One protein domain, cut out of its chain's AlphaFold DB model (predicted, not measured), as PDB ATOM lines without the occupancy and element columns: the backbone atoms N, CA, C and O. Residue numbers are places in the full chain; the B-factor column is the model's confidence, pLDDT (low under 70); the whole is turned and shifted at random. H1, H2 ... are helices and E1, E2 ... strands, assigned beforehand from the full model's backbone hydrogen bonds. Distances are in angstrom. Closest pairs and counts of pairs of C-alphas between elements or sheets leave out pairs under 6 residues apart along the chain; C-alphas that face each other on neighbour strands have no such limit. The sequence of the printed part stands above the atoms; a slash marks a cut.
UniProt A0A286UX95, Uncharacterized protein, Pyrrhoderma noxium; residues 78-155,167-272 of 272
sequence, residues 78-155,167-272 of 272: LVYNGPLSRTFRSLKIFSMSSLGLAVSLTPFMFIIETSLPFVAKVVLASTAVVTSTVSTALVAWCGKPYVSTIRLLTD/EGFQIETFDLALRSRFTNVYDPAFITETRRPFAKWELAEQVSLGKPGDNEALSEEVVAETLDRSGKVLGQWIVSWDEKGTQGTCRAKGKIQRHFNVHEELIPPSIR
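This is residues 78 to 155 and 167 to 272 of the 272 residues of an uncharacterized protein of Pyrrhoderma noxium (UniProt A0A286UX95). A long helical hairpin, H1 and H2, makes an arm on a head built round one antiparallel sheet of eight strands, curled like part of a barrel but not closed. The small hairpin E5 and E6 lies on the open side of the curl, with residues 259 to 260 of the last stretch pairing along E6. The printed part has 184 residues, with two named helices and ten named strands in the order E1, H1, H2, then E2 to E10; the large sheet runs E1, E2, E3, E4, E8, E9, E10, E7. The class is mixed, helices and strands, and the whole is loose, with a radius of gyration of the C-alphas of 22.0 A. The spans are 80 by 34 by 32 A, the arm making the length.

E1, residues 78 to 81, is an edge strand and the antiparallel neighbour of E2, residues 147 to 152; N of Val 79 and O of Ile 150 are 3.0 A apart, within hydrogen-bond range. H1, residues 85 to 111, only grazes the large sheet, with residues 85 to 92; the closest C-alphas of H1 and E2 are those of Ser 85 and Ser 148, 5.2 A apart. H1 touches H2, residues 118 to 143, closest at the C-alphas of Ser 95 and Thr 136, 5.4 A apart. Their tilt is shallow at 12 degrees, and they run opposite ways as a helical hairpin. In H2 every O i to N i+4 pair is within hydrogen-bond range, in H1 20 of 23. H2 is not on the sheet. E3, residues 169 to 174, is antiparallel to E2, with N of Ser 148 and O of Glu 172 2.8 A apart. E3 forms a hairpin with E4, residues 180 to 185, where N of Ile 171 and O of Thr 183 are 2.8 A apart. E5, residues 191 to 193, and E6, residues 201 to 203, form an antiparallel hairpin of their own, with N of Thr 192 and O of Glu 202 2.9 A apart. E6 runs on into E7, residues 206 to 208, at 86 degrees across a break of 2 residues. E8, residues 220 to 228, bends by 59 degrees at residue 223; beside E4, N of Asn 184 and O of Glu 225 are 2.8 A apart. E8, E9, residues 233 to 241, and E10, residues 247 to 254, are a meander, each strand the antiparallel neighbour of the one before; N of Val 223 and O of Trp 237 are 2.9 A apart, N of Ile 238 and O of Arg 251 3.0 A. E7 with these three is a Greek key, its first strand the antiparallel neighbour of its fourth: N of Val 207 and O of Gly 248 are 3.0 A apart.

E1 begins at C-alpha 78, (9.664, -27.357, -21.611). H1 measures 40.5 A from first to last C-alpha and ends at C-alpha 111, (-20.952, -10.263, 17.983); H2 measures 37.5 A. E8 measures 23.1 A, E9 22.6 A and E10 22.9 A, ending at C-alpha 254, (-6.428, -5.100, -22.831).

The C-alphas farthest apart are those of Ser 115 and Asp 214, 79.7 A; residues 111 to 117 stand free. Residues 156 to 166 are not printed, and C-alphas 155 and 167 are 9.6 A apart across this cut. The link from E7 to E8 is long, with 11 residues. Residues 255 to 272 hold no named element. The mean pLDDT of the printed part is 88.6; it is under 70 at residues 154 to 155, 210 to 218 and 270 to 272.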
ATOM      1  N   LEU A  78       9.374 -28.042 -22.877       79.44
ATOM      2  CA  LEU A  78       9.664 -27.357 -21.611       79.44
ATOM      3  C   LEU A  78      11.126 -26.901 -21.580       79.44
ATOM      4  O   LEU A  78      12.030 -27.716 -21.434       79.44
ATOM      5  N   VAL A  79      11.352 -25.591 -21.681       83.19
ATOM      6  CA  VAL A  79      12.710 -25.031 -21.752       83.19
ATOM      7  C   VAL A  79      13.199 -24.481 -20.424       83.19
ATOM      8  O   VAL A  79      14.384 -24.561 -20.119       83.19
ATOM      9  N   TYR A  80      12.302 -23.919 -19.618       88.44
ATOM     10  CA  TYR A  80      12.690 -23.313 -18.353       88.44
ATOM     11  C   TYR A  80      11.639 -23.554 -17.279       88.44
ATOM     12  O   TYR A  80      10.432 -23.439 -17.510       88.44
ATOM     13  N   ASN A  81      12.129 -23.845 -16.076       91.25
ATOM     14  CA  ASN A  81      11.339 -23.975 -14.862       91.25
ATOM     15  C   ASN A  81      11.910 -23.034 -13.794       91.25
ATOM     16  O   ASN A  81      13.086 -23.108 -13.443       91.25
ATOM     17  N   GLY A  82      11.071 -22.134 -13.283       89.75
ATOM     18  CA  GLY A  82      11.462 -21.169 -12.270       89.75
ATOM     19  C   GLY A  82      11.648 -21.844 -10.904       89.75
ATOM     20  O   GLY A  82      10.653 -22.298 -10.330       89.75
ATOM     21  N   PRO A  83      12.849 -21.812 -10.295       90.75
ATOM     22  CA  PRO A  83      13.143 -22.543  -9.055       90.75
ATOM     23  C   PRO A  83      12.307 -22.073  -7.854       90.75
ATOM     24  O   PRO A  83      11.979 -22.854  -6.962       90.75
ATOM     25  N   LEU A  84      11.902 -20.800  -7.838       90.06
ATOM     26  CA  LEU A  84      11.088 -20.192  -6.781       90.06
ATOM     27  C   LEU A  84       9.576 -20.249  -7.062       90.06
ATOM     28  O   LEU A  84       8.781 -19.710  -6.294       90.06
ATOM     29  N   SER A  85       9.130 -20.902  -8.140       88.19
ATOM     30  CA  SER A  85       7.699 -20.962  -8.493       88.19
ATOM     31  C   SER A  85       6.856 -21.547  -7.354       88.19
ATOM     32  O   SER A  85       5.818 -20.995  -6.975       88.19
ATOM     33  N   ARG A  86       7.352 -22.622  -6.731       90.88
ATOM     34  CA  ARG A  86       6.703 -23.289  -5.597       90.88
ATOM     35  C   ARG A  86       6.659 -22.407  -4.351       90.88
ATOM     36  O   ARG A  86       5.628 -22.367  -3.682       90.88
ATOM     37  N   THR A  87       7.737 -21.685  -4.043       92.19
ATOM     38  CA  THR A  87       7.798 -20.830  -2.849       92.19
ATOM     39  C   THR A  87       6.876 -19.623  -2.992       92.19
ATOM     40  O   THR A  87       6.088 -19.363  -2.085       92.19
ATOM     41  N   PHE A  88       6.856 -18.958  -4.152       89.12
ATOM     42  CA  PHE A  88       5.907 -17.874  -4.433       89.12
ATOM     43  C   PHE A  88       4.449 -18.334  -4.359       89.12
ATOM     44  O   PHE A  88       3.598 -17.611  -3.836       89.12
ATOM     45  N   ARG A  89       4.147 -19.546  -4.838       90.31
ATOM     46  CA  ARG A  89       2.802 -20.124  -4.735       90.31
ATOM     47  C   ARG A  89       2.384 -20.320  -3.277       90.31
ATOM     48  O   ARG A  89       1.291 -19.897  -2.902       90.31
ATOM     49  N   SER A  90       3.252 -20.914  -2.459       92.44
ATOM     50  CA  SER A  90       2.996 -21.108  -1.027       92.44
ATOM     51  C   SER A  90       2.846 -19.780  -0.285       92.44
ATOM     52  O   SER A  90       1.925 -19.640   0.514       92.44
ATOM     53  N   LEU A  91       3.685 -18.783  -0.594       91.94
ATOM     54  CA  LEU A  91       3.594 -17.443  -0.009       91.94
ATOM     55  C   LEU A  91       2.246 -16.781  -0.311       91.94
ATOM     56  O   LEU A  91       1.600 -16.270   0.599       91.94
ATOM     57  N   LYS A  92       1.772 -16.846  -1.562       91.81
ATOM     58  CA  LYS A  92       0.462 -16.289  -1.931       91.81
ATOM     59  C   LYS A  92      -0.687 -16.996  -1.209       91.81
ATOM     60  O   LYS A  92      -1.572 -16.322  -0.691       91.81
ATOM     61  N   ILE A  93      -0.676 -18.331  -1.141       93.50
ATOM     62  CA  ILE A  93      -1.716 -19.099  -0.428       93.50
ATOM     63  C   ILE A  93      -1.734 -18.721   1.050       93.50
ATOM     64  O   ILE A  93      -2.803 -18.481   1.605       93.50
ATOM     65  N   PHE A  94      -0.555 -18.632   1.664       93.44
ATOM     66  CA  PHE A  94      -0.420 -18.262   3.062       93.44
ATOM     67  C   PHE A  94      -0.978 -16.859   3.326       93.44
ATOM     68  O   PHE A  94      -1.870 -16.715   4.158       93.44
ATOM     69  N   SER A  95      -0.559 -15.846   2.558       93.31
ATOM     70  CA  SER A  95      -1.069 -14.476   2.706       93.31
ATOM     71  C   SER A  95      -2.578 -14.375   2.462       93.31
ATOM     72  O   SER A  95      -3.281 -13.744   3.249       93.31
ATOM     73  N   MET A  96      -3.107 -15.029   1.418       92.75
ATOM     74  CA  MET A  96      -4.551 -15.034   1.155       92.75
ATOM     75  C   MET A  96      -5.339 -15.740   2.264       92.75
ATOM     76  O   MET A  96      -6.429 -15.292   2.610       92.75
ATOM     77  N   SER A  97      -4.798 -16.821   2.834       94.88
ATOM     78  CA  SER A  97      -5.424 -17.532   3.950       94.88
ATOM     79  C   SER A  97      -5.436 -16.675   5.215       94.88
ATOM     80  O   SER A  97      -6.490 -16.529   5.826       94.88
ATOM     81  N   SER A  98      -4.314 -16.035   5.565       93.56
ATOM     82  CA  SER A  98      -4.244 -15.118   6.709       93.56
ATOM     83  C   SER A  98      -5.205 -13.940   6.556       93.56
ATOM     84  O   SER A  98      -5.913 -13.606   7.504       93.56
ATOM     85  N   LEU A  99      -5.288 -13.347   5.360       93.88
ATOM     86  CA  LEU A  99      -6.240 -12.276   5.080       93.88
ATOM     87  C   LEU A  99      -7.690 -12.771   5.168       93.88
ATOM     88  O   LEU A  99      -8.522 -12.106   5.779       93.88
ATOM     89  N   GLY A 100      -7.993 -13.939   4.598       95.00
ATOM     90  CA  GLY A 100      -9.321 -14.547   4.668       95.00
ATOM     91  C   GLY A 100      -9.752 -14.833   6.106       95.00
ATOM     92  O   GLY A 100     -10.873 -14.503   6.486       95.00
ATOM     93  N   LEU A 101      -8.845 -15.359   6.933       93.94
ATOM     94  CA  LEU A 101      -9.085 -15.570   8.361       93.94
ATOM     95  C   LEU A 101      -9.303 -14.247   9.101       93.94
ATOM     96  O   LEU A 101     -10.248 -14.145   9.876       93.94
ATOM     97  N   ALA A 102      -8.492 -13.219   8.837       93.69
ATOM     98  CA  ALA A 102      -8.665 -11.900   9.448       93.69
ATOM     99  C   ALA A 102     -10.030 -11.289   9.096       93.69
ATOM    100  O   ALA A 102     -10.758 -10.842   9.983       93.69
ATOM    101  N   VAL A 103     -10.418 -11.331   7.819       94.88
ATOM    102  CA  VAL A 103     -11.715 -10.827   7.343       94.88
ATOM    103  C   VAL A 103     -12.875 -11.651   7.910       94.88
ATOM    104  O   VAL A 103     -13.897 -11.072   8.261       94.88
ATOM    105  N   SER A 104     -12.719 -12.970   8.068       95.75
ATOM    106  CA  SER A 104     -13.752 -13.847   8.636       95.75
ATOM    107  C   SER A 104     -13.914 -13.702  10.152       95.75
ATOM    108  O   SER A 104     -15.030 -13.823  10.651       95.75
ATOM    109  N   LEU A 105     -12.832 -13.463  10.899       93.25
ATOM    110  CA  LEU A 105     -12.865 -13.301  12.360       93.25
ATOM    111  C   LEU A 105     -13.266 -11.884  12.789       93.25
ATOM    112  O   LEU A 105     -13.818 -11.697  13.870       93.25
ATOM    113  N   THR A 106     -13.035 -10.886  11.936       93.94
ATOM    114  CA  THR A 106     -13.425  -9.492  12.193       93.94
ATOM    115  C   THR A 106     -14.911  -9.320  12.556       93.94
ATOM    116  O   THR A 106     -15.179  -8.723  13.598       93.94
ATOM    117  N   PRO A 107     -15.898  -9.840  11.795       91.12
ATOM    118  CA  PRO A 107     -17.313  -9.716  12.162       91.12
ATOM    119  C   PRO A 107     -17.648 -10.441  13.472       91.12
ATOM    120  O   PRO A 107     -18.483  -9.963  14.236       91.12
ATOM    121  N   PHE A 108     -16.955 -11.542  13.781       91.81
ATOM    122  CA  PHE A 108     -17.147 -12.276  15.034       91.81
ATOM    123  C   PHE A 108     -16.771 -11.434  16.267       91.81
ATOM    124  O   PHE A 108     -17.442 -11.514  17.295       91.81
ATOM    125  N   MET A 109     -15.779 -10.541  16.150       89.00
ATOM    126  CA  MET A 109     -15.399  -9.605  17.219       89.00
ATOM    127  C   MET A 109     -16.529  -8.628  17.596       89.00
ATOM    128  O   MET A 109     -16.586  -8.170  18.739       89.00
ATOM    129  N   PHE A 110     -17.433  -8.309  16.664       90.81
ATOM    130  CA  PHE A 110     -18.570  -7.421  16.929       90.81
ATOM    131  C   PHE A 110     -19.748  -8.134  17.597       90.81
ATOM    132  O   PHE A 110     -20.499  -7.486  18.318       90.81
ATOM    133  N   ILE A 111     -19.887  -9.446  17.382       92.81
ATOM    134  CA  ILE A 111     -20.952 -10.263  17.983       92.81
ATOM    135  C   ILE A 111     -20.677 -10.509  19.472       92.81
ATOM    136  O   ILE A 111     -21.608 -10.569  20.266       92.81
ATOM    137  N   ILE A 112     -19.406 -10.629  19.871       90.88
ATOM    138  CA  ILE A 112     -19.059 -10.858  21.276       90.88
ATOM    139  C   ILE A 112     -19.259  -9.570  22.088       90.88
ATOM    140  O   ILE A 112     -18.625  -8.532  21.836       90.88
ATOM    141  N   GLU A 113     -20.080  -9.675  23.133       80.81
ATOM    142  CA  GLU A 113     -20.271  -8.663  24.174       80.81
ATOM    143  C   GLU A 113     -18.993  -8.484  25.005       80.81
ATOM    144  O   GLU A 113     -18.816  -8.995  26.104       80.81
ATOM    145  N   THR A 114     -18.038  -7.757  24.438       81.19
ATOM    146  CA  THR A 114     -16.858  -7.255  25.143       81.19
ATOM    147  C   THR A 114     -17.135  -5.854  25.679       81.19
ATOM    148  O   THR A 114     -17.716  -5.030  24.967       81.19
ATOM    149  N   SER A 115     -16.647  -5.561  26.889       89.00
ATOM    150  CA  SER A 115     -16.770  -4.278  27.610       89.00
ATOM    151  C   SER A 115     -16.018  -3.095  26.973       89.00
ATOM    152  O   SER A 115     -15.901  -2.025  27.569       89.00
ATOM    153  N   LEU A 116     -15.489  -3.271  25.759       88.31
ATOM    154  CA  LEU A 116     -14.774  -2.240  25.013       88.31
ATOM    155  C   LEU A 116     -15.757  -1.305  24.290       88.31
ATOM    156  O   LEU A 116     -16.729  -1.792  23.701       88.31
ATOM    157  N   PRO A 117     -15.486   0.015  24.244       93.00
ATOM    158  CA  PRO A 117     -16.315   0.945  23.485       93.00
ATOM    159  C   PRO A 117     -16.304   0.571  21.998       93.00
ATOM    160  O   PRO A 117     -15.281   0.138  21.461       93.00
ATOM    161  N   PHE A 118     -17.434   0.769  21.313       91.31
ATOM    162  CA  PHE A 118     -17.609   0.399  19.900       91.31
ATOM    163  C   PHE A 118     -16.485   0.936  19.000       91.31
ATOM    164  O   PHE A 118     -15.942   0.206  18.173       91.31
ATOM    165  N   VAL A 119     -16.062   2.183  19.233       94.38
ATOM    166  CA  VAL A 119     -14.973   2.830  18.489       94.38
ATOM    167  C   VAL A 119     -13.662   2.042  18.598       94.38
ATOM    168  O   VAL A 119     -12.984   1.847  17.592       94.38
ATOM    169  N   ALA A 120     -13.321   1.519  19.781       93.38
ATOM    170  CA  ALA A 120     -12.102   0.730  19.960       93.38
ATOM    171  C   ALA A 120     -12.156  -0.588  19.173       93.38
ATOM    172  O   ALA A 120     -11.157  -0.974  18.568       93.38
ATOM    173  N   LYS A 121     -13.324  -1.245  19.110       93.31
ATOM    174  CA  LYS A 121     -13.506  -2.465  18.304       93.31
ATOM    175  C   LYS A 121     -13.277  -2.183  16.818       93.31
ATOM    176  O   LYS A 121     -12.541  -2.917  16.168       93.31
ATOM    177  N   VAL A 122     -13.835  -1.084  16.303       94.38
ATOM    178  CA  VAL A 122     -13.662  -0.670  14.899       94.38
ATOM    179  C   VAL A 122     -12.201  -0.356  14.578       94.38
ATOM    180  O   VAL A 122     -11.685  -0.813  13.557       94.38
ATOM    181  N   VAL A 123     -11.506   0.388  15.442       96.06
ATOM    182  CA  VAL A 123     -10.090   0.735  15.231       96.06
ATOM    183  C   VAL A 123      -9.204  -0.514  15.249       96.06
ATOM    184  O   VAL A 123      -8.359  -0.679  14.369       96.06
ATOM    185  N   LEU A 124      -9.418  -1.429  16.198       92.50
ATOM    186  CA  LEU A 124      -8.651  -2.676  16.281       92.50
ATOM    187  C   LEU A 124      -8.899  -3.584  15.068       92.50
ATOM    188  O   LEU A 124      -7.946  -4.047  14.439       92.50
ATOM    189  N   ALA A 125     -10.165  -3.785  14.700       93.69
ATOM    190  CA  ALA A 125     -10.555  -4.575  13.538       93.69
ATOM    191  C   ALA A 125      -9.984  -4.005  12.231       93.69
ATOM    192  O   ALA A 125      -9.357  -4.722  11.449       93.69
ATOM    193  N   SER A 126     -10.157  -2.701  12.004       94.88
ATOM    194  CA  SER A 126      -9.658  -2.044  10.792       94.88
ATOM    195  C   SER A 126      -8.139  -2.115  10.693       94.88
ATOM    196  O   SER A 126      -7.630  -2.458   9.632       94.88
ATOM    197  N   THR A 127      -7.405  -1.893  11.788       96.06
ATOM    198  CA  THR A 127      -5.936  -1.988  11.788       96.06
ATOM    199  C   THR A 127      -5.462  -3.392  11.412       96.06
ATOM    200  O   THR A 127      -4.544  -3.534  10.598       96.06
ATOM    201  N   ALA A 128      -6.101  -4.439  11.945       94.44
ATOM    202  CA  ALA A 128      -5.768  -5.827  11.628       94.44
ATOM    203  C   ALA A 128      -6.028  -6.163  10.148       94.44
ATOM    204  O   ALA A 128      -5.162  -6.740   9.478       94.44
ATOM    205  N   VAL A 129      -7.186  -5.757   9.613       95.62
ATOM    206  CA  VAL A 129      -7.540  -5.972   8.200       95.62
ATOM    207  C   VAL A 129      -6.611  -5.180   7.285       95.62
ATOM    208  O   VAL A 129      -6.054  -5.754   6.356       95.62
ATOM    209  N   VAL A 130      -6.381  -3.897   7.567       96.88
ATOM    210  CA  VAL A 130      -5.517  -3.020   6.764       96.88
ATOM    211  C   VAL A 130      -4.076  -3.522   6.746       96.88
ATOM    212  O   VAL A 130      -3.468  -3.613   5.684       96.88
ATOM    213  N   THR A 131      -3.519  -3.918   7.891       95.50
ATOM    214  CA  THR A 131      -2.152  -4.466   7.936       95.50
ATOM    215  C   THR A 131      -2.048  -5.746   7.100       95.50
ATOM    216  O   THR A 131      -1.099  -5.926   6.331       95.50
ATOM    217  N   SER A 132      -3.061  -6.613   7.188       95.75
ATOM    218  CA  SER A 132      -3.128  -7.859   6.419       95.75
ATOM    219  C   SER A 132      -3.293  -7.619   4.914       95.75
ATOM    220  O   SER A 132      -2.645  -8.298   4.113       95.75
ATOM    221  N   THR A 133      -4.124  -6.656   4.499       95.56
ATOM    222  CA  THR A 133      -4.311  -6.316   3.078       95.56
ATOM    223  C   THR A 133      -3.057  -5.695   2.487       95.56
ATOM    224  O   THR A 133      -2.651  -6.109   1.405       95.56
ATOM    225  N   VAL A 134      -2.403  -4.768   3.194       96.69
ATOM    226  CA  VAL A 134      -1.157  -4.130   2.740       96.69
ATOM    227  C   VAL A 134      -0.052  -5.173   2.560       96.69
ATOM    228  O   VAL A 134       0.575  -5.219   1.501       96.69
ATOM    229  N   SER A 135       0.135  -6.063   3.540       94.69
ATOM    230  CA  SER A 135       1.113  -7.156   3.445       94.69
ATOM    231  C   SER A 135       0.819  -8.081   2.253       94.69
ATOM    232  O   SER A 135       1.702  -8.383   1.448       94.69
ATOM    233  N   THR A 136      -0.451  -8.451   2.060       93.81
ATOM    234  CA  THR A 136      -0.876  -9.323   0.953       93.81
ATOM    235  C   THR A 136      -0.705  -8.648  -0.413       93.81
ATOM    236  O   THR A 136      -0.253  -9.284  -1.366       93.81
ATOM    237  N   ALA A 137      -1.015  -7.354  -0.518       94.25
ATOM    238  CA  ALA A 137      -0.847  -6.569  -1.739       94.25
ATOM    239  C   ALA A 137       0.629  -6.433  -2.136       94.25
ATOM    240  O   ALA A 137       0.955  -6.530  -3.319       94.25
ATOM    241  N   LEU A 138       1.528  -6.268  -1.161       93.12
ATOM    242  CA  LEU A 138       2.964  -6.191  -1.418       93.12
ATOM    243  C   LEU A 138       3.503  -7.511  -1.987       93.12
ATOM    244  O   LEU A 138       4.169  -7.508  -3.021       93.12
ATOM    245  N   VAL A 139       3.153  -8.646  -1.371       91.62
ATOM    246  CA  VAL A 139       3.531  -9.979  -1.877       91.62
ATOM    247  C   VAL A 139       2.984 -10.200  -3.288       91.62
ATOM    248  O   VAL A 139       3.690 -10.707  -4.163       91.62
ATOM    249  N   ALA A 140       1.746  -9.775  -3.542       89.88
ATOM    250  CA  ALA A 140       1.130  -9.854  -4.860       89.88
ATOM    251  C   ALA A 140       1.881  -9.024  -5.907       89.88
ATOM    252  O   ALA A 140       2.106  -9.498  -7.019       89.88
ATOM    253  N   TRP A 141       2.280  -7.802  -5.551       90.69
ATOM    254  CA  TRP A 141       2.993  -6.891  -6.441       90.69
ATOM    255  C   TRP A 141       4.396  -7.403  -6.780       90.69
ATOM    256  O   TRP A 141       4.752  -7.437  -7.960       90.69
ATOM    257  N   CYS A 142       5.142  -7.882  -5.780       90.38
ATOM    258  CA  CYS A 142       6.477  -8.455  -5.967       90.38
ATOM    259  C   CYS A 142       6.444  -9.780  -6.744       90.38
ATOM    260  O   CYS A 142       7.326 -10.045  -7.555       90.38
ATOM    261  N   GLY A 143       5.419 -10.612  -6.531       89.38
ATOM    262  CA  GLY A 143       5.277 -11.911  -7.196       89.38
ATOM    263  C   GLY A 143       4.592 -11.868  -8.568       89.38
ATOM    264  O   GLY A 143       4.514 -12.901  -9.227       89.38
ATOM    265  N   LYS A 144       4.061 -10.718  -9.005       90.69
ATOM    266  CA  LYS A 144       3.348 -10.579 -10.289       90.69
ATOM    267  C   LYS A 144       4.208 -10.863 -11.534       90.69
ATOM    268  O   LYS A 144       3.698 -11.529 -12.427       90.69
ATOM    269  N   PRO A 145       5.453 -10.362 -11.661       93.44
ATOM    270  CA  PRO A 145       6.278 -10.634 -12.841       93.44
ATOM    271  C   PRO A 145       6.907 -12.033 -12.831       93.44
ATOM    272  O   PRO A 145       7.553 -12.401 -13.803       93.44
ATOM    273  N   TYR A 146       6.762 -12.815 -11.756       93.88
ATOM    274  CA  TYR A 146       7.472 -14.081 -11.620       93.88
ATOM    275  C   TYR A 146       7.016 -15.128 -12.645       93.88
ATOM    276  O   TYR A 146       5.835 -15.488 -12.692       93.88
ATOM    277  N   VAL A 147       7.971 -15.634 -13.430       94.31
ATOM    278  CA  VAL A 147       7.733 -16.669 -14.438       94.31
ATOM    279  C   VAL A 147       7.842 -18.054 -13.815       94.31
ATOM    280  O   VAL A 147       8.858 -18.414 -13.220       94.31
ATOM    281  N   SER A 148       6.775 -18.834 -13.966       92.62
ATOM    282  CA  SER A 148       6.694 -20.213 -13.493       92.62
ATOM    283  C   SER A 148       7.420 -21.153 -14.441       92.62
ATOM    284  O   SER A 148       8.364 -21.830 -14.045       92.62
ATOM    285  N   THR A 149       6.995 -21.167 -15.701       91.88
ATOM    286  CA  THR A 149       7.555 -22.028 -16.737       91.88
ATOM    287  C   THR A 149       7.647 -21.261 -18.049       91.88
ATOM    288  O   THR A 149       6.855 -20.349 -18.294       91.88
ATOM    289  N   ILE A 150       8.630 -21.606 -18.876       91.38
ATOM    290  CA  ILE A 150       8.692 -21.166 -20.270       91.38
ATOM    291  C   ILE A 150       8.705 -22.412 -21.138       91.38
ATOM    292  O   ILE A 150       9.460 -23.359 -20.886       91.38
ATOM    293  N   ARG A 151       7.846 -22.402 -22.150       90.00
ATOM    294  CA  ARG A 151       7.687 -23.484 -23.111       90.00
ATOM    295  C   ARG A 151       7.908 -22.949 -24.516       90.00
ATOM    296  O   ARG A 151       7.451 -21.854 -24.814       90.00
ATOM    297  N   LEU A 152       8.570 -23.701 -25.382       86.69
ATOM    298  CA  LEU A 152       8.636 -23.354 -26.799       86.69
ATOM    299  C   LEU A 152       7.270 -23.580 -27.441       86.69
ATOM    300  O   LEU A 152       6.615 -24.594 -27.190       86.69
ATOM    301  N   LEU A 153       6.859 -22.645 -28.294       75.50
ATOM    302  CA  LEU A 153       5.722 -22.820 -29.189       75.50
ATOM    303  C   LEU A 153       6.184 -23.692 -30.365       75.50
ATOM    304  O   LEU A 153       6.285 -23.242 -31.498       75.50
ATOM    305  N   THR A 154       6.504 -24.959 -30.094       62.41
ATOM    306  CA  THR A 154       6.566 -25.955 -31.166       62.41
ATOM    307  C   THR A 154       5.130 -26.198 -31.590       62.41
ATOM    308  O   THR A 154       4.324 -26.685 -30.795       62.41
ATOM    309  N   ASP A 155       4.808 -25.818 -32.823       54.12
ATOM    310  CA  ASP A 155       3.503 -25.973 -33.460       54.12
ATOM    311  C   ASP A 155       3.137 -27.468 -33.621       54.12
ATOM    312  O   ASP A 155       3.044 -28.019 -34.714       54.12
ATOM    313  N   GLU A 167      10.131 -19.523 -33.972       70.31
ATOM    314  CA  GLU A 167      10.704 -19.704 -32.633       70.31
ATOM    315  C   GLU A 167      10.011 -18.778 -31.622       70.31
ATOM    316  O   GLU A 167      10.614 -17.892 -31.023       70.31
ATOM    317  N   GLY A 168       8.704 -18.963 -31.450       82.69
ATOM    318  CA  GLY A 168       7.956 -18.339 -30.373       82.69
ATOM    319  C   GLY A 168       8.124 -19.115 -29.069       82.69
ATOM    320  O   GLY A 168       8.417 -20.315 -29.051       82.69
ATOM    321  N   PHE A 169       7.853 -18.456 -27.948       89.06
ATOM    322  CA  PHE A 169       7.724 -19.141 -26.669       89.06
ATOM    323  C   PHE A 169       6.541 -18.641 -25.850       89.06
ATOM    324  O   PHE A 169       6.101 -17.496 -25.928       89.06
ATOM    325  N   GLN A 170       6.010 -19.549 -25.046       91.75
ATOM    326  CA  GLN A 170       4.933 -19.323 -24.111       91.75
ATOM    327  C   GLN A 170       5.501 -19.196 -22.700       91.75
ATOM    328  O   GLN A 170       6.173 -20.092 -22.193       91.75
ATOM    329  N   ILE A 171       5.177 -18.090 -22.044       93.19
ATOM    330  CA  ILE A 171       5.563 -17.785 -20.672       93.19
ATOM    331  C   ILE A 171       4.353 -18.006 -19.765       93.19
ATOM    332  O   ILE A 171       3.323 -17.347 -19.920       93.19
ATOM    333  N   GLU A 172       4.470 -18.888 -18.779       93.81
ATOM    334  CA  GLU A 172       3.453 -19.061 -17.747       93.81
ATOM    335  C   GLU A 172       3.749 -18.168 -16.536       93.81
ATOM    336  O   GLU A 172       4.827 -18.215 -15.937       93.81
ATOM    337  N   THR A 173       2.754 -17.388 -16.122       93.75
ATOM    338  CA  THR A 173       2.794 -16.552 -14.916       93.75
ATOM    339  C   THR A 173       1.567 -16.805 -14.044       93.75
ATOM    340  O   THR A 173       0.559 -17.341 -14.504       93.75
ATOM    341  N   PHE A 174       1.633 -16.412 -12.771       92.00
ATOM    342  CA  PHE A 174       0.503 -16.531 -11.847       92.00
ATOM    343  C   PHE A 174      -0.030 -15.167 -11.427       92.00
ATOM    344  O   PHE A 174       0.704 -14.335 -10.888       92.00
ATOM    345  N   ASP A 175      -1.344 -14.992 -11.546       89.12
ATOM    346  CA  ASP A 175      -2.053 -13.836 -10.997       89.12
ATOM    347  C   ASP A 175      -2.068 -13.865  -9.447       89.12
ATOM    348  O   ASP A 175      -1.574 -14.802  -8.803       89.12
ATOM    349  N   LEU A 176      -2.640 -12.836  -8.819       82.94
ATOM    350  CA  LEU A 176      -2.839 -12.762  -7.367       82.94
ATOM    351  C   LEU A 176      -3.639 -13.967  -6.848       82.94
ATOM    352  O   LEU A 176      -3.253 -14.587  -5.865       82.94
ATOM    353  N   ALA A 177      -4.699 -14.347  -7.563       84.19
ATOM    354  CA  ALA A 177      -5.569 -15.470  -7.214       84.19
ATOM    355  C   ALA A 177      -5.017 -16.846  -7.650       84.19
ATOM    356  O   ALA A 177      -5.799 -17.771  -7.863       84.19
ATOM    357  N   LEU A 178      -3.699 -16.973  -7.859       87.50
ATOM    358  CA  LEU A 178      -3.034 -18.191  -8.356       87.50
ATOM    359  C   LEU A 178      -3.586 -18.720  -9.695       87.50
ATOM    360  O   LEU A 178      -3.451 -19.898 -10.020       87.50
ATOM    361  N   ARG A 179      -4.203 -17.857 -10.502       91.00
ATOM    362  CA  ARG A 179      -4.668 -18.236 -11.839       91.00
ATOM    363  C   ARG A 179      -3.480 -18.211 -12.795       91.00
ATOM    364  O   ARG A 179      -2.824 -17.172 -12.889       91.00
ATOM    365  N   SER A 180      -3.213 -19.328 -13.472       92.00
ATOM    366  CA  SER A 180      -2.214 -19.386 -14.545       92.00
ATOM    367  C   SER A 180      -2.626 -18.459 -15.685       92.00
ATOM    368  O   SER A 180      -3.777 -18.476 -16.126       92.00
ATOM    369  N   ARG A 181      -1.681 -17.648 -16.147       93.50
ATOM    370  CA  ARG A 181      -1.781 -16.792 -17.327       93.50
ATOM    371  C   ARG A 181      -0.668 -17.191 -18.277       93.50
ATOM    372  O   ARG A 181       0.490 -17.241 -17.866       93.50
ATOM    373  N   PHE A 182      -1.020 -17.445 -19.527       94.31
ATOM    374  CA  PHE A 182      -0.071 -17.844 -20.558       94.31
ATOM    375  C   PHE A 182       0.174 -16.648 -21.458       94.31
ATOM    376  O   PHE A 182      -0.778 -16.089 -21.979       94.31
ATOM    377  N   THR A 183       1.418 -16.212 -21.613       94.62
ATOM    378  CA  THR A 183       1.759 -15.168 -22.581       94.62
ATOM    379  C   THR A 183       2.526 -15.798 -23.721       94.62
ATOM    380  O   THR A 183       3.636 -16.271 -23.509       94.62
ATOM    381  N   ASN A 184       1.924 -15.824 -24.903       93.50
ATOM    382  CA  ASN A 184       2.588 -16.255 -26.121       93.50
ATOM    383  C   ASN A 184       3.356 -15.061 -26.677       93.50
ATOM    384  O   ASN A 184       2.767 -13.998 -26.871       93.50
ATOM    385  N   VAL A 185       4.650 -15.235 -26.911       92.75
ATOM    386  CA  VAL A 185       5.508 -14.274 -27.600       92.75
ATOM    387  C   VAL A 185       5.929 -14.923 -28.908       92.75
ATOM    388  O   VAL A 185       6.559 -15.980 -28.889       92.75
ATOM    389  N   TYR A 186       5.530 -14.330 -30.032       89.62
ATOM    390  CA  TYR A 186       5.783 -14.900 -31.358       89.62
ATOM    391  C   TYR A 186       7.171 -14.560 -31.892       89.62
ATOM    392  O   TYR A 186       7.744 -15.354 -32.632       89.62
ATOM    393  N   ASP A 187       7.710 -13.404 -31.499       85.38
ATOM    394  CA  ASP A 187       9.046 -12.965 -31.883       85.38
ATOM    395  C   ASP A 187       9.857 -12.574 -30.628       85.38
ATOM    396  O   ASP A 187       9.505 -11.601 -29.943       85.38
ATOM    397  N   PRO A 188      10.930 -13.321 -30.294       85.19
ATOM    398  CA  PRO A 188      11.769 -13.047 -29.129       85.19
ATOM    399  C   PRO A 188      12.499 -11.703 -29.229       85.19
ATOM    400  O   PRO A 188      12.872 -11.136 -28.206       85.19
ATOM    401  N   ALA A 189      12.659 -11.148 -30.433       84.75
ATOM    402  CA  ALA A 189      13.378  -9.902 -30.668       84.75
ATOM    403  C   ALA A 189      12.692  -8.670 -30.039       84.75
ATOM    404  O   ALA A 189      13.306  -7.612 -29.890       84.75
ATOM    405  N   PHE A 190      11.423  -8.806 -29.645       89.12
ATOM    406  CA  PHE A 190      10.662  -7.781 -28.930       89.12
ATOM    407  C   PHE A 190      10.838  -7.830 -27.413       89.12
ATOM    408  O   PHE A 190      10.251  -7.008 -26.705       89.12
ATOM    409  N   ILE A 191      11.613  -8.778 -26.894       91.00
ATOM    410  CA  ILE A 191      11.957  -8.829 -25.480       91.00
ATOM    411  C   ILE A 191      13.240  -8.041 -25.270       91.00
ATOM    412  O   ILE A 191      14.236  -8.224 -25.961       91.00
ATOM    413  N   THR A 192      13.202  -7.138 -24.302       91.94
ATOM    414  CA  THR A 192      14.346  -6.320 -23.920       91.94
ATOM    415  C   THR A 192      14.583  -6.403 -22.420       91.94
ATOM    416  O   THR A 192      13.700  -6.795 -21.649       91.94
ATOM    417  N   GLU A 193      15.789  -6.048 -21.996       91.88
ATOM    418  CA  GLU A 193      16.118  -5.948 -20.581       91.88
ATOM    419  C   GLU A 193      15.369  -4.773 -19.948       91.88
ATOM    420  O   GLU A 193      15.386  -3.651 -20.456       91.88
ATOM    421  N   THR A 194      14.726  -5.017 -18.807       91.94
ATOM    422  CA  THR A 194      13.978  -3.982 -18.086       91.94
ATOM    423  C   THR A 194      14.781  -3.377 -16.945       91.94
ATOM    424  O   THR A 194      15.592  -4.029 -16.292       91.94
ATOM    425  N   ARG A 195      14.491  -2.111 -16.636       89.56
ATOM    426  CA  ARG A 195      15.038  -1.407 -15.462       89.56
ATOM    427  C   ARG A 195      14.204  -1.602 -14.195       89.56
ATOM    428  O   ARG A 195      14.552  -1.082 -13.134       89.56
ATOM    429  N   ARG A 196      13.054  -2.272 -14.299       89.06
ATOM    430  CA  ARG A 196      12.100  -2.404 -13.196       89.06
ATOM    431  C   ARG A 196      12.609  -3.413 -12.154       89.06
ATOM    432  O   ARG A 196      12.998  -4.514 -12.527       89.06
ATOM    433  N   PRO A 197      12.530  -3.119 -10.840       88.56
ATOM    434  CA  PRO A 197      12.875  -4.107  -9.822       88.56
ATOM    435  C   PRO A 197      11.963  -5.336  -9.930       88.56
ATOM    436  O   PRO A 197      10.767  -5.213 -10.208       88.56
ATOM    437  N   PHE A 198      12.530  -6.514  -9.669       87.81
ATOM    438  CA  PHE A 198      11.848  -7.813  -9.755       87.81
ATOM    439  C   PHE A 198      11.362  -8.205 -11.154       87.81
ATOM    440  O   PHE A 198      10.539  -9.107 -11.265       87.81
ATOM    441  N   ALA A 199      11.841  -7.566 -12.216       93.31
ATOM    442  CA  ALA A 199      11.673  -8.043 -13.579       93.31
ATOM    443  C   ALA A 199      13.023  -7.943 -14.288       93.31
ATOM    444  O   ALA A 199      13.793  -7.027 -14.017       93.31
ATOM    445  N   LYS A 200      13.314  -8.907 -15.157       93.19
ATOM    446  CA  LYS A 200      14.533  -8.910 -15.971       93.19
ATOM    447  C   LYS A 200      14.213  -8.616 -17.426       93.19
ATOM    448  O   LYS A 200      14.922  -7.860 -18.075       93.19
ATOM    449  N   TRP A 201      13.083  -9.132 -17.892       94.19
ATOM    450  CA  TRP A 201      12.598  -8.957 -19.248       94.19
ATOM    451  C   TRP A 201      11.362  -8.066 -19.272       94.19
ATOM    452  O   TRP A 201      10.502  -8.129 -18.382       94.19
ATOM    453  N   GLU A 202      11.241  -7.266 -20.319       94.81
ATOM    454  CA  GLU A 202      10.011  -6.584 -20.687       94.81
ATOM    455  C   GLU A 202       9.743  -6.657 -22.186       94.81
ATOM    456  O   GLU A 202      10.661  -6.789 -22.989       94.81
ATOM    457  N   LEU A 203       8.469  -6.544 -22.562       94.44
ATOM    458  CA  LEU A 203       8.105  -6.279 -23.951       94.44
ATOM    459  C   LEU A 203       8.525  -4.850 -24.311       94.44
ATOM    460  O   LEU A 203       8.142  -3.897 -23.622       94.44
ATOM    461  N   ALA A 204       9.294  -4.714 -25.389       93.25
ATOM    462  CA  ALA A 204       9.809  -3.446 -25.871       93.25
ATOM    463  C   ALA A 204       8.665  -2.487 -26.233       93.25
ATOM    464  O   ALA A 204       7.697  -2.862 -26.902       93.25
ATOM    465  N   GLU A 205       8.786  -1.233 -25.795       92.25
ATOM    466  CA  GLU A 205       7.861  -0.149 -26.160       92.25
ATOM    467  C   GLU A 205       8.123   0.374 -27.575       92.25
ATOM    468  O   GLU A 205       7.200   0.799 -28.265       92.25
ATOM    469  N   GLN A 206       9.383   0.341 -28.003       90.44
ATOM    470  CA  GLN A 206       9.823   0.797 -29.313       90.44
ATOM    471  C   GLN A 206      10.839  -0.193 -29.866       90.44
ATOM    472  O   GLN A 206      11.745  -0.624 -29.150       90.44
ATOM    473  N   VAL A 207      10.699  -0.535 -31.142       88.75
ATOM    474  CA  VAL A 207      11.623  -1.426 -31.848       88.75
ATOM    475  C   VAL A 207      12.090  -0.737 -33.118       88.75
ATOM    476  O   VAL A 207      11.296  -0.140 -33.838       88.75
ATOM    477  N   SER A 208      13.389  -0.810 -33.396       84.62
ATOM    478  CA  SER A 208      13.959  -0.335 -34.654       84.62
ATOM    479  C   SER A 208      14.505  -1.519 -35.440       84.62
ATOM    480  O   SER A 208      15.334  -2.280 -34.946       84.62
ATOM    481  N   LEU A 209      14.022  -1.701 -36.667       79.62
ATOM    482  CA  LEU A 209      14.534  -2.718 -37.573       79.62
ATOM    483  C   LEU A 209      15.672  -2.114 -38.396       79.62
ATOM    484  O   LEU A 209      15.516  -1.080 -39.039       79.62
ATOM    485  N   GLY A 210      16.822  -2.792 -38.420       68.56
ATOM    486  CA  GLY A 210      17.976  -2.372 -39.225       68.56
ATOM    487  C   GLY A 210      17.796  -2.548 -40.740       68.56
ATOM    488  O   GLY A 210      18.662  -2.133 -41.503       68.56
ATOM    489  N   LYS A 211      16.700  -3.176 -41.185       66.56
ATOM    490  CA  LYS A 211      16.328  -3.316 -42.597       66.56
ATOM    491  C   LYS A 211      14.884  -2.842 -42.776       66.56
ATOM    492  O   LYS A 211      14.053  -3.269 -41.972       66.56
ATOM    493  N   PRO A 212      14.582  -2.012 -43.794       60.91
ATOM    494  CA  PRO A 212      13.202  -1.682 -44.122       60.91
ATOM    495  C   PRO A 212      12.468  -2.986 -44.440       60.91
ATOM    496  O   PRO A 212      12.981  -3.828 -45.178       60.91
ATOM    497  N   GLY A 213      11.326  -3.210 -43.793       60.34
ATOM    498  CA  GLY A 213      10.464  -4.326 -44.154       60.34
ATOM    499  C   GLY A 213       9.869  -4.077 -45.536       60.34
ATOM    500  O   GLY A 213       9.437  -2.964 -45.805       60.34
ATOM    501  N   ASP A 214       9.795  -5.113 -46.371       58.25
ATOM    502  CA  ASP A 214       9.191  -5.066 -47.717       58.25
ATOM    503  C   ASP A 214       7.665  -4.807 -47.702       58.25
ATOM    504  O   ASP A 214       6.990  -4.948 -48.720       58.25
ATOM    505  N   ASN A 215       7.100  -4.450 -46.546       56.56
ATOM    506  CA  ASN A 215       5.683  -4.172 -46.381       56.56
ATOM    507  C   ASN A 215       5.454  -2.666 -46.496       56.56
ATOM    508  O   ASN A 215       5.633  -1.916 -45.536       56.56
ATOM    509  N   GLU A 216       5.054  -2.242 -47.688       56.34
ATOM    510  CA  GLU A 216       4.437  -0.943 -47.913       56.34
ATOM    511  C   GLU A 216       3.083  -0.896 -47.176       56.34
ATOM    512  O   GLU A 216       2.272  -1.815 -47.289       56.34
ATOM    513  N   ALA A 217       2.851   0.200 -46.447       53.78
ATOM    514  CA  ALA A 217       1.696   0.530 -45.601       53.78
ATOM    515  C   ALA A 217       1.775   0.119 -44.116       53.78
ATOM    516  O   ALA A 217       2.252  -0.950 -43.743       53.78
ATOM    517  N   LEU A 218       1.257   1.033 -43.284       62.84
ATOM    518  CA  LEU A 218       1.088   1.003 -41.826       62.84
ATOM    519  C   LEU A 218       0.477  -0.323 -41.332       62.84
ATOM    520  O   LEU A 218      -0.725  -0.421 -41.087       62.84
ATOM    521  N   SER A 219       1.301  -1.360 -41.214       78.94
ATOM    522  CA  SER A 219       0.857  -2.677 -40.771       78.94
ATOM    523  C   SER A 219       0.862  -2.735 -39.245       78.94
ATOM    524  O   SER A 219       1.844  -2.364 -38.596       78.94
ATOM    525  N   GLU A 220      -0.251  -3.179 -38.666       88.62
ATOM    526  CA  GLU A 220      -0.337  -3.524 -37.250       88.62
ATOM    527  C   GLU A 220      -0.134  -5.030 -37.087       88.62
ATOM    528  O   GLU A 220      -0.845  -5.830 -37.693       88.62
ATOM    529  N   GLU A 221       0.810  -5.420 -36.238       88.81
ATOM    530  CA  GLU A 221       1.161  -6.821 -36.013       88.81
ATOM    531  C   GLU A 221       1.049  -7.173 -34.528       88.81
ATOM    532  O   GLU A 221       1.452  -6.406 -33.652       88.81
ATOM    533  N   VAL A 222       0.475  -8.340 -34.226       90.88
ATOM    534  CA  VAL A 222       0.382  -8.848 -32.854       90.88
ATOM    535  C   VAL A 222       1.664  -9.605 -32.534       90.88
ATOM    536  O   VAL A 222       1.906 -10.683 -33.063       90.88
ATOM    537  N   VAL A 223       2.465  -9.047 -31.636       91.56
ATOM    538  CA  VAL A 223       3.772  -9.595 -31.239       91.56
ATOM    539  C   VAL A 223       3.633 -10.586 -30.089       91.56
ATOM    540  O   VAL A 223       4.347 -11.586 -30.006       91.56
ATOM    541  N   ALA A 224       2.716 -10.285 -29.173       92.56
ATOM    542  CA  ALA A 224       2.463 -11.114 -28.014       92.56
ATOM    543  C   ALA A 224       0.991 -11.065 -27.615       92.56
ATOM    544  O   ALA A 224       0.311 -10.053 -27.784       92.56
ATOM    545  N   GLU A 225       0.502 -12.140 -27.018       94.50
ATOM    546  CA  GLU A 225      -0.845 -12.214 -26.466       94.50
ATOM    547  C   GLU A 225      -0.834 -12.900 -25.107       94.50
ATOM    548  O   GLU A 225      -0.121 -13.875 -24.886       94.50
ATOM    549  N   THR A 226      -1.635 -12.396 -24.172       94.88
ATOM    550  CA  THR A 226      -1.860 -13.041 -22.878       94.88
ATOM    551  C   THR A 226      -3.209 -13.745 -22.900       94.88
ATOM    552  O   THR A 226      -4.249 -13.115 -23.089       94.88
ATOM    553  N   LEU A 227      -3.191 -15.046 -22.646       94.31
ATOM    554  CA  LEU A 227      -4.319 -15.960 -22.603       94.31
ATOM    555  C   LEU A 227      -4.635 -16.372 -21.160       94.31
ATOM    556  O   LEU A 227      -3.763 -16.466 -20.286       94.31
ATOM    557  N   ASP A 228      -5.907 -16.660 -20.913       94.31
ATOM    558  CA  ASP A 228      -6.344 -17.390 -19.727       94.31
ATOM    559  C   ASP A 228      -6.113 -18.902 -19.884       94.31
ATOM    560  O   ASP A 228      -5.862 -19.400 -20.981       94.31
ATOM    561  N   ARG A 229      -6.298 -19.669 -18.804       90.62
ATOM    562  CA  ARG A 229      -6.249 -21.141 -18.827       90.62
ATOM    563  C   ARG A 229      -7.230 -21.773 -19.821       90.62
ATOM    564  O   ARG A 229      -6.986 -22.874 -20.294       90.62
ATOM    565  N   SER A 230      -8.332 -21.094 -20.131       90.88
ATOM    566  CA  SER A 230      -9.312 -21.529 -21.132       90.88
ATOM    567  C   SER A 230      -8.923 -21.193 -22.577       90.88
ATOM    568  O   SER A 230      -9.708 -21.461 -23.478       90.88
ATOM    569  N   GLY A 231      -7.768 -20.559 -22.808       88.25
ATOM    570  CA  GLY A 231      -7.369 -20.065 -24.130       88.25
ATOM    571  C   GLY A 231      -8.061 -18.762 -24.542       88.25
ATOM    572  O   GLY A 231      -7.959 -18.341 -25.688       88.25
ATOM    573  N   LYS A 232      -8.773 -18.090 -23.629       93.75
ATOM    574  CA  LYS A 232      -9.369 -16.777 -23.908       93.75
ATOM    575  C   LYS A 232      -8.298 -15.685 -23.879       93.75
ATOM    576  O   LYS A 232      -7.653 -15.504 -22.847       93.75
ATOM    577  N   VAL A 233      -8.186 -14.901 -24.951       94.81
ATOM    578  CA  VAL A 233      -7.305 -13.721 -25.018       94.81
ATOM    579  C   VAL A 233      -7.770 -12.648 -24.028       94.81
ATOM    580  O   VAL A 233      -8.913 -12.191 -24.059       94.81
ATOM    581  N   LEU A 234      -6.875 -12.257 -23.122       94.25
ATOM    582  CA  LEU A 234      -7.063 -11.206 -22.118       94.25
ATOM    583  C   LEU A 234      -6.457  -9.877 -22.568       94.25
ATOM    584  O   LEU A 234      -6.973  -8.811 -22.214       94.25
ATOM    585  N   GLY A 235      -5.363  -9.938 -23.325       95.50
ATOM    586  CA  GLY A 235      -4.686  -8.773 -23.867       95.50
ATOM    587  C   GLY A 235      -3.698  -9.130 -24.969       95.50
ATOM    588  O   GLY A 235      -3.270 -10.275 -25.077       95.50
ATOM    589  N   GLN A 236      -3.360  -8.138 -25.783       95.19
ATOM    590  CA  GLN A 236      -2.475  -8.237 -26.938       95.19
ATOM    591  C   GLN A 236      -1.446  -7.101 -26.898       95.19
ATOM    592  O   GLN A 236      -1.756  -5.985 -26.471       95.19
ATOM    593  N   TRP A 237      -0.227  -7.398 -27.334       95.50
ATOM    594  CA  TRP A 237       0.843  -6.445 -27.596       95.50
ATOM    595  C   TRP A 237       0.906  -6.254 -29.098       95.50
ATOM    596  O   TRP A 237       1.185  -7.204 -29.829       95.50
ATOM    597  N   ILE A 238       0.586  -5.050 -29.549       94.38
ATOM    598  CA  ILE A 238       0.484  -4.740 -30.970       94.38
ATOM    599  C   ILE A 238       1.601  -3.766 -31.304       94.38
ATOM    600  O   ILE A 238       1.719  -2.737 -30.638       94.38
ATOM    601  N   VAL A 239       2.404  -4.075 -32.314       93.25
ATOM    602  CA  VAL A 239       3.352  -3.128 -32.900       93.25
ATOM    603  C   VAL A 239       2.687  -2.434 -34.079       93.25
ATOM    604  O   VAL A 239       2.071  -3.074 -34.928       93.25
ATOM    605  N   SER A 240       2.784  -1.111 -34.107       91.75
ATOM    606  CA  SER A 240       2.404  -0.285 -35.248       91.75
ATOM    607  C   SER A 240       3.683   0.186 -35.927       91.75
ATOM    608  O   SER A 240       4.486   0.890 -35.309       91.75
ATOM    609  N   TRP A 241       3.888  -0.238 -37.171       89.50
ATOM    610  CA  TRP A 241       5.057   0.133 -37.963       89.50
ATOM    611  C   TRP A 241       4.870   1.504 -38.626       89.50
ATOM    612  O   TRP A 241       3.774   1.835 -39.073       89.50
ATOM    613  N   ASP A 242       5.944   2.291 -38.681       87.62
ATOM    614  CA  ASP A 242       6.001   3.560 -39.414       87.62
ATOM    615  C   ASP A 242       6.033   3.329 -40.940       87.62
ATOM    616  O   ASP A 242       6.337   2.225 -41.393       87.62
ATOM    617  N   GLU A 243       5.784   4.364 -41.749       82.88
ATOM    618  CA  GLU A 243       5.686   4.284 -43.223       82.88
ATOM    619  C   GLU A 243       6.927   3.664 -43.887       82.88
ATOM    620  O   GLU A 243       6.841   3.042 -44.942       82.88
ATOM    621  N   LYS A 244       8.093   3.814 -43.249       76.44
ATOM    622  CA  LYS A 244       9.380   3.276 -43.720       76.44
ATOM    623  C   LYS A 244       9.661   1.849 -43.236       76.44
ATOM    624  O   LYS A 244      10.705   1.291 -43.567       76.44
ATOM    625  N   GLY A 245       8.811   1.291 -42.372       75.50
ATOM    626  CA  GLY A 245       9.006  -0.020 -41.745       75.50
ATOM    627  C   GLY A 245      10.255  -0.122 -40.858       75.50
ATOM    628  O   GLY A 245      10.660  -1.221 -40.492       75.50
ATOM    629  N   THR A 246      10.902   1.003 -40.533       81.19
ATOM    630  CA  THR A 246      12.163   1.042 -39.774       81.19
ATOM    631  C   THR A 246      11.959   1.205 -38.276       81.19
ATOM    632  O   THR A 246      12.798   0.760 -37.501       81.19
ATOM    633  N   GLN A 247      10.874   1.857 -37.854       87.56
ATOM    634  CA  GLN A 247      10.542   2.074 -36.447       87.56
ATOM    635  C   GLN A 247       9.132   1.551 -36.183       87.56
ATOM    636  O   GLN A 247       8.213   1.818 -36.953       87.56
ATOM    637  N   GLY A 248       8.980   0.775 -35.116       89.50
ATOM    638  CA  GLY A 248       7.712   0.247 -34.639       89.50
ATOM    639  C   GLY A 248       7.421   0.783 -33.245       89.50
ATOM    640  O   GLY A 248       8.267   0.685 -32.353       89.50
ATOM    641  N   THR A 249       6.231   1.349 -33.055       92.62
ATOM    642  CA  THR A 249       5.735   1.748 -31.733       92.62
ATOM    643  C   THR A 249       4.797   0.671 -31.216       92.62
ATOM    644  O   THR A 249       3.801   0.340 -31.860       92.62
ATOM    645  N   CYS A 250       5.100   0.123 -30.046       93.00
ATOM    646  CA  CYS A 250       4.299  -0.920 -29.433       93.00
ATOM    647  C   CYS A 250       3.227  -0.335 -28.513       93.00
ATOM    648  O   CYS A 250       3.469   0.597 -27.744       93.00
ATOM    649  N   ARG A 251       2.035  -0.930 -28.537       94.88
ATOM    650  CA  ARG A 251       0.907  -0.553 -27.685       94.88
ATOM    651  C   ARG A 251       0.231  -1.767 -27.061       94.88
ATOM    652  O   ARG A 251       0.065  -2.817 -27.682       94.88
ATOM    653  N   ALA A 252      -0.214  -1.585 -25.824       95.88
ATOM    654  CA  ALA A 252      -1.000  -2.569 -25.098       95.88
ATOM    655  C   ALA A 252      -2.483  -2.464 -25.470       95.88
ATOM    656  O   ALA A 252      -3.073  -1.389 -25.376       95.88
ATOM    657  N   LYS A 253      -3.118  -3.593 -25.786       96.00
ATOM    658  CA  LYS A 253      -4.576  -3.709 -25.904       96.00
ATOM    659  C   LYS A 253      -5.084  -4.699 -24.858       96.00
ATOM    660  O   LYS A 253      -4.789  -5.883 -24.931       96.00
ATOM    661  N   GLY A 254      -5.866  -4.239 -23.883       94.81
ATOM    662  CA  GLY A 254      -6.428  -5.100 -22.831       94.81
ATOM    663  C   GLY A 254      -5.468  -5.389 -21.668       94.81
ATOM    664  O   GLY A 254      -4.633  -4.559 -21.312       94.81
ATOM    665  N   LYS A 255      -5.624  -6.553 -21.021       92.44
ATOM    666  CA  LYS A 255      -4.836  -6.959 -19.844       92.44
ATOM    667  C   LYS A 255      -3.662  -7.838 -20.260       92.44
ATOM    668  O   LYS A 255      -3.764  -9.061 -20.231       92.44
ATOM    669  N   ILE A 256      -2.557  -7.198 -20.619       93.75
ATOM    670  CA  ILE A 256      -1.319  -7.874 -21.007       93.75
ATOM    671  C   ILE A 256      -0.266  -7.836 -19.899       93.75
ATOM    672  O   ILE A 256      -0.097  -6.830 -19.202       93.75
ATOM    673  N   GLN A 257       0.452  -8.946 -19.738       93.06
ATOM    674  CA  GLN A 257       1.635  -9.001 -18.893       93.06
ATOM    675  C   GLN A 257       2.845  -8.520 -19.701       93.06
ATOM    676  O   GLN A 257       3.272  -9.179 -20.636       93.06
ATOM    677  N   ARG A 258       3.391  -7.355 -19.335       93.69
ATOM    678  CA  ARG A 258       4.566  -6.775 -20.006       93.69
ATOM    679  C   ARG A 258       5.899  -7.196 -19.391       93.69
ATOM    680  O   ARG A 258       6.890  -7.248 -20.099       93.69
ATOM    681  N   HIS A 259       5.932  -7.417 -18.079       95.06
ATOM    682  CA  HIS A 259       7.176  -7.593 -17.327       95.06
ATOM    683  C   HIS A 259       7.312  -9.033 -16.848       95.06
ATOM    684  O   HIS A 259       6.358  -9.583 -16.285       95.06
ATOM    685  N   PHE A 260       8.509  -9.590 -16.979       95.00
ATOM    686  CA  PHE A 260       8.807 -10.972 -16.638       95.00
ATOM    687  C   PHE A 260      10.096 -11.056 -15.823       95.00
ATOM    688  O   PHE A 260      11.102 -10.419 -16.128       95.00
ATOM    689  N   ASN A 261      10.060 -11.842 -14.755       94.50
ATOM    690  CA  ASN A 261      11.215 -12.163 -13.937       94.50
ATOM    691  C   ASN A 261      11.685 -13.567 -14.289       94.50
ATOM    692  O   ASN A 261      10.988 -14.543 -13.991       94.50
ATOM    693  N   VAL A 262      12.846 -13.648 -14.932       92.31
ATOM    694  CA  VAL A 262      13.429 -14.900 -15.406       92.31
ATOM    695  C   VAL A 262      14.886 -14.975 -14.963       92.31
ATOM    696  O   VAL A 262      15.591 -13.965 -14.933       92.31
ATOM    697  N   HIS A 263      15.336 -16.178 -14.613       90.81
ATOM    698  CA  HIS A 263      16.733 -16.441 -14.290       90.81
ATOM    699  C   HIS A 263      17.468 -16.831 -15.575       90.81
ATOM    700  O   HIS A 263      17.430 -17.988 -15.979       90.81
ATOM    701  N   GLU A 264      18.136 -15.871 -16.213       86.56
ATOM    702  CA  GLU A 264      18.867 -16.070 -17.482       86.56
ATOM    703  C   GLU A 264      19.950 -17.152 -17.452       86.56
ATOM    704  O   GLU A 264      20.363 -17.632 -18.507       86.56
ATOM    705  N   GLU A 265      20.425 -17.532 -16.269       86.31
ATOM    706  CA  GLU A 265      21.397 -18.614 -16.090       86.31
ATOM    707  C   GLU A 265      20.800 -19.993 -16.395       86.31
ATOM    708  O   GLU A 265      21.521 -20.902 -16.790       86.31
ATOM    709  N   LEU A 266      19.483 -20.142 -16.232       85.69
ATOM    710  CA  LEU A 266      18.760 -21.395 -16.459       85.69
ATOM    711  C   LEU A 266      18.149 -21.476 -17.865       85.69
ATOM    712  O   LEU A 266      17.515 -22.474 -18.198       85.69
ATOM    713  N   ILE A 267      18.280 -20.418 -18.667       84.81
ATOM    714  CA  ILE A 267      17.729 -20.349 -20.021       84.81
ATOM    715  C   ILE A 267      18.825 -20.774 -21.005       84.81
ATOM    716  O   ILE A 267      19.959 -20.299 -20.886       84.81
ATOM    717  N   PRO A 268      18.522 -21.634 -21.993       79.69
ATOM    718  CA  PRO A 268      19.489 -21.982 -23.020       79.69
ATOM    719  C   PRO A 268      19.885 -20.751 -23.852       79.69
ATOM    720  O   PRO A 268      19.056 -19.874 -24.108       79.69
ATOM    721  N   PRO A 269      21.134 -20.697 -24.344       75.12
ATOM    722  CA  PRO A 269      21.653 -19.553 -25.093       75.12
ATOM    723  C   PRO A 269      20.932 -19.296 -26.424       75.12
ATOM    724  O   PRO A 269      21.116 -18.235 -27.000       75.12
ATOM    725  N   SER A 270      20.116 -20.231 -26.916       67.88
ATOM    726  CA  SER A 270      19.311 -20.048 -28.129       67.88
ATOM    727  C   SER A 270      18.144 -19.070 -27.964       67.88
ATOM    728  O   SER A 270      17.624 -18.600 -28.964       67.88
ATOM    729  N   ILE A 271      17.719 -18.786 -26.726       69.56
ATOM    730  CA  ILE A 271      16.588 -17.888 -26.414       69.56
ATOM    731  C   ILE A 271      17.077 -16.560 -25.803       69.56
ATOM    732  O   ILE A 271      16.280 -15.648 -25.598       69.56
ATOM    733  N   ARG A 272      18.372 -16.460 -25.477       63.16
ATOM    734  CA  ARG A 272      18.966 -15.270 -24.861       63.16
ATOM    735  C   ARG A 272      19.167 -14.147 -25.875       63.16
ATOM    736  O   ARG A 272      19.633 -14.446 -26.995       63.16
TER     737      ARG A 272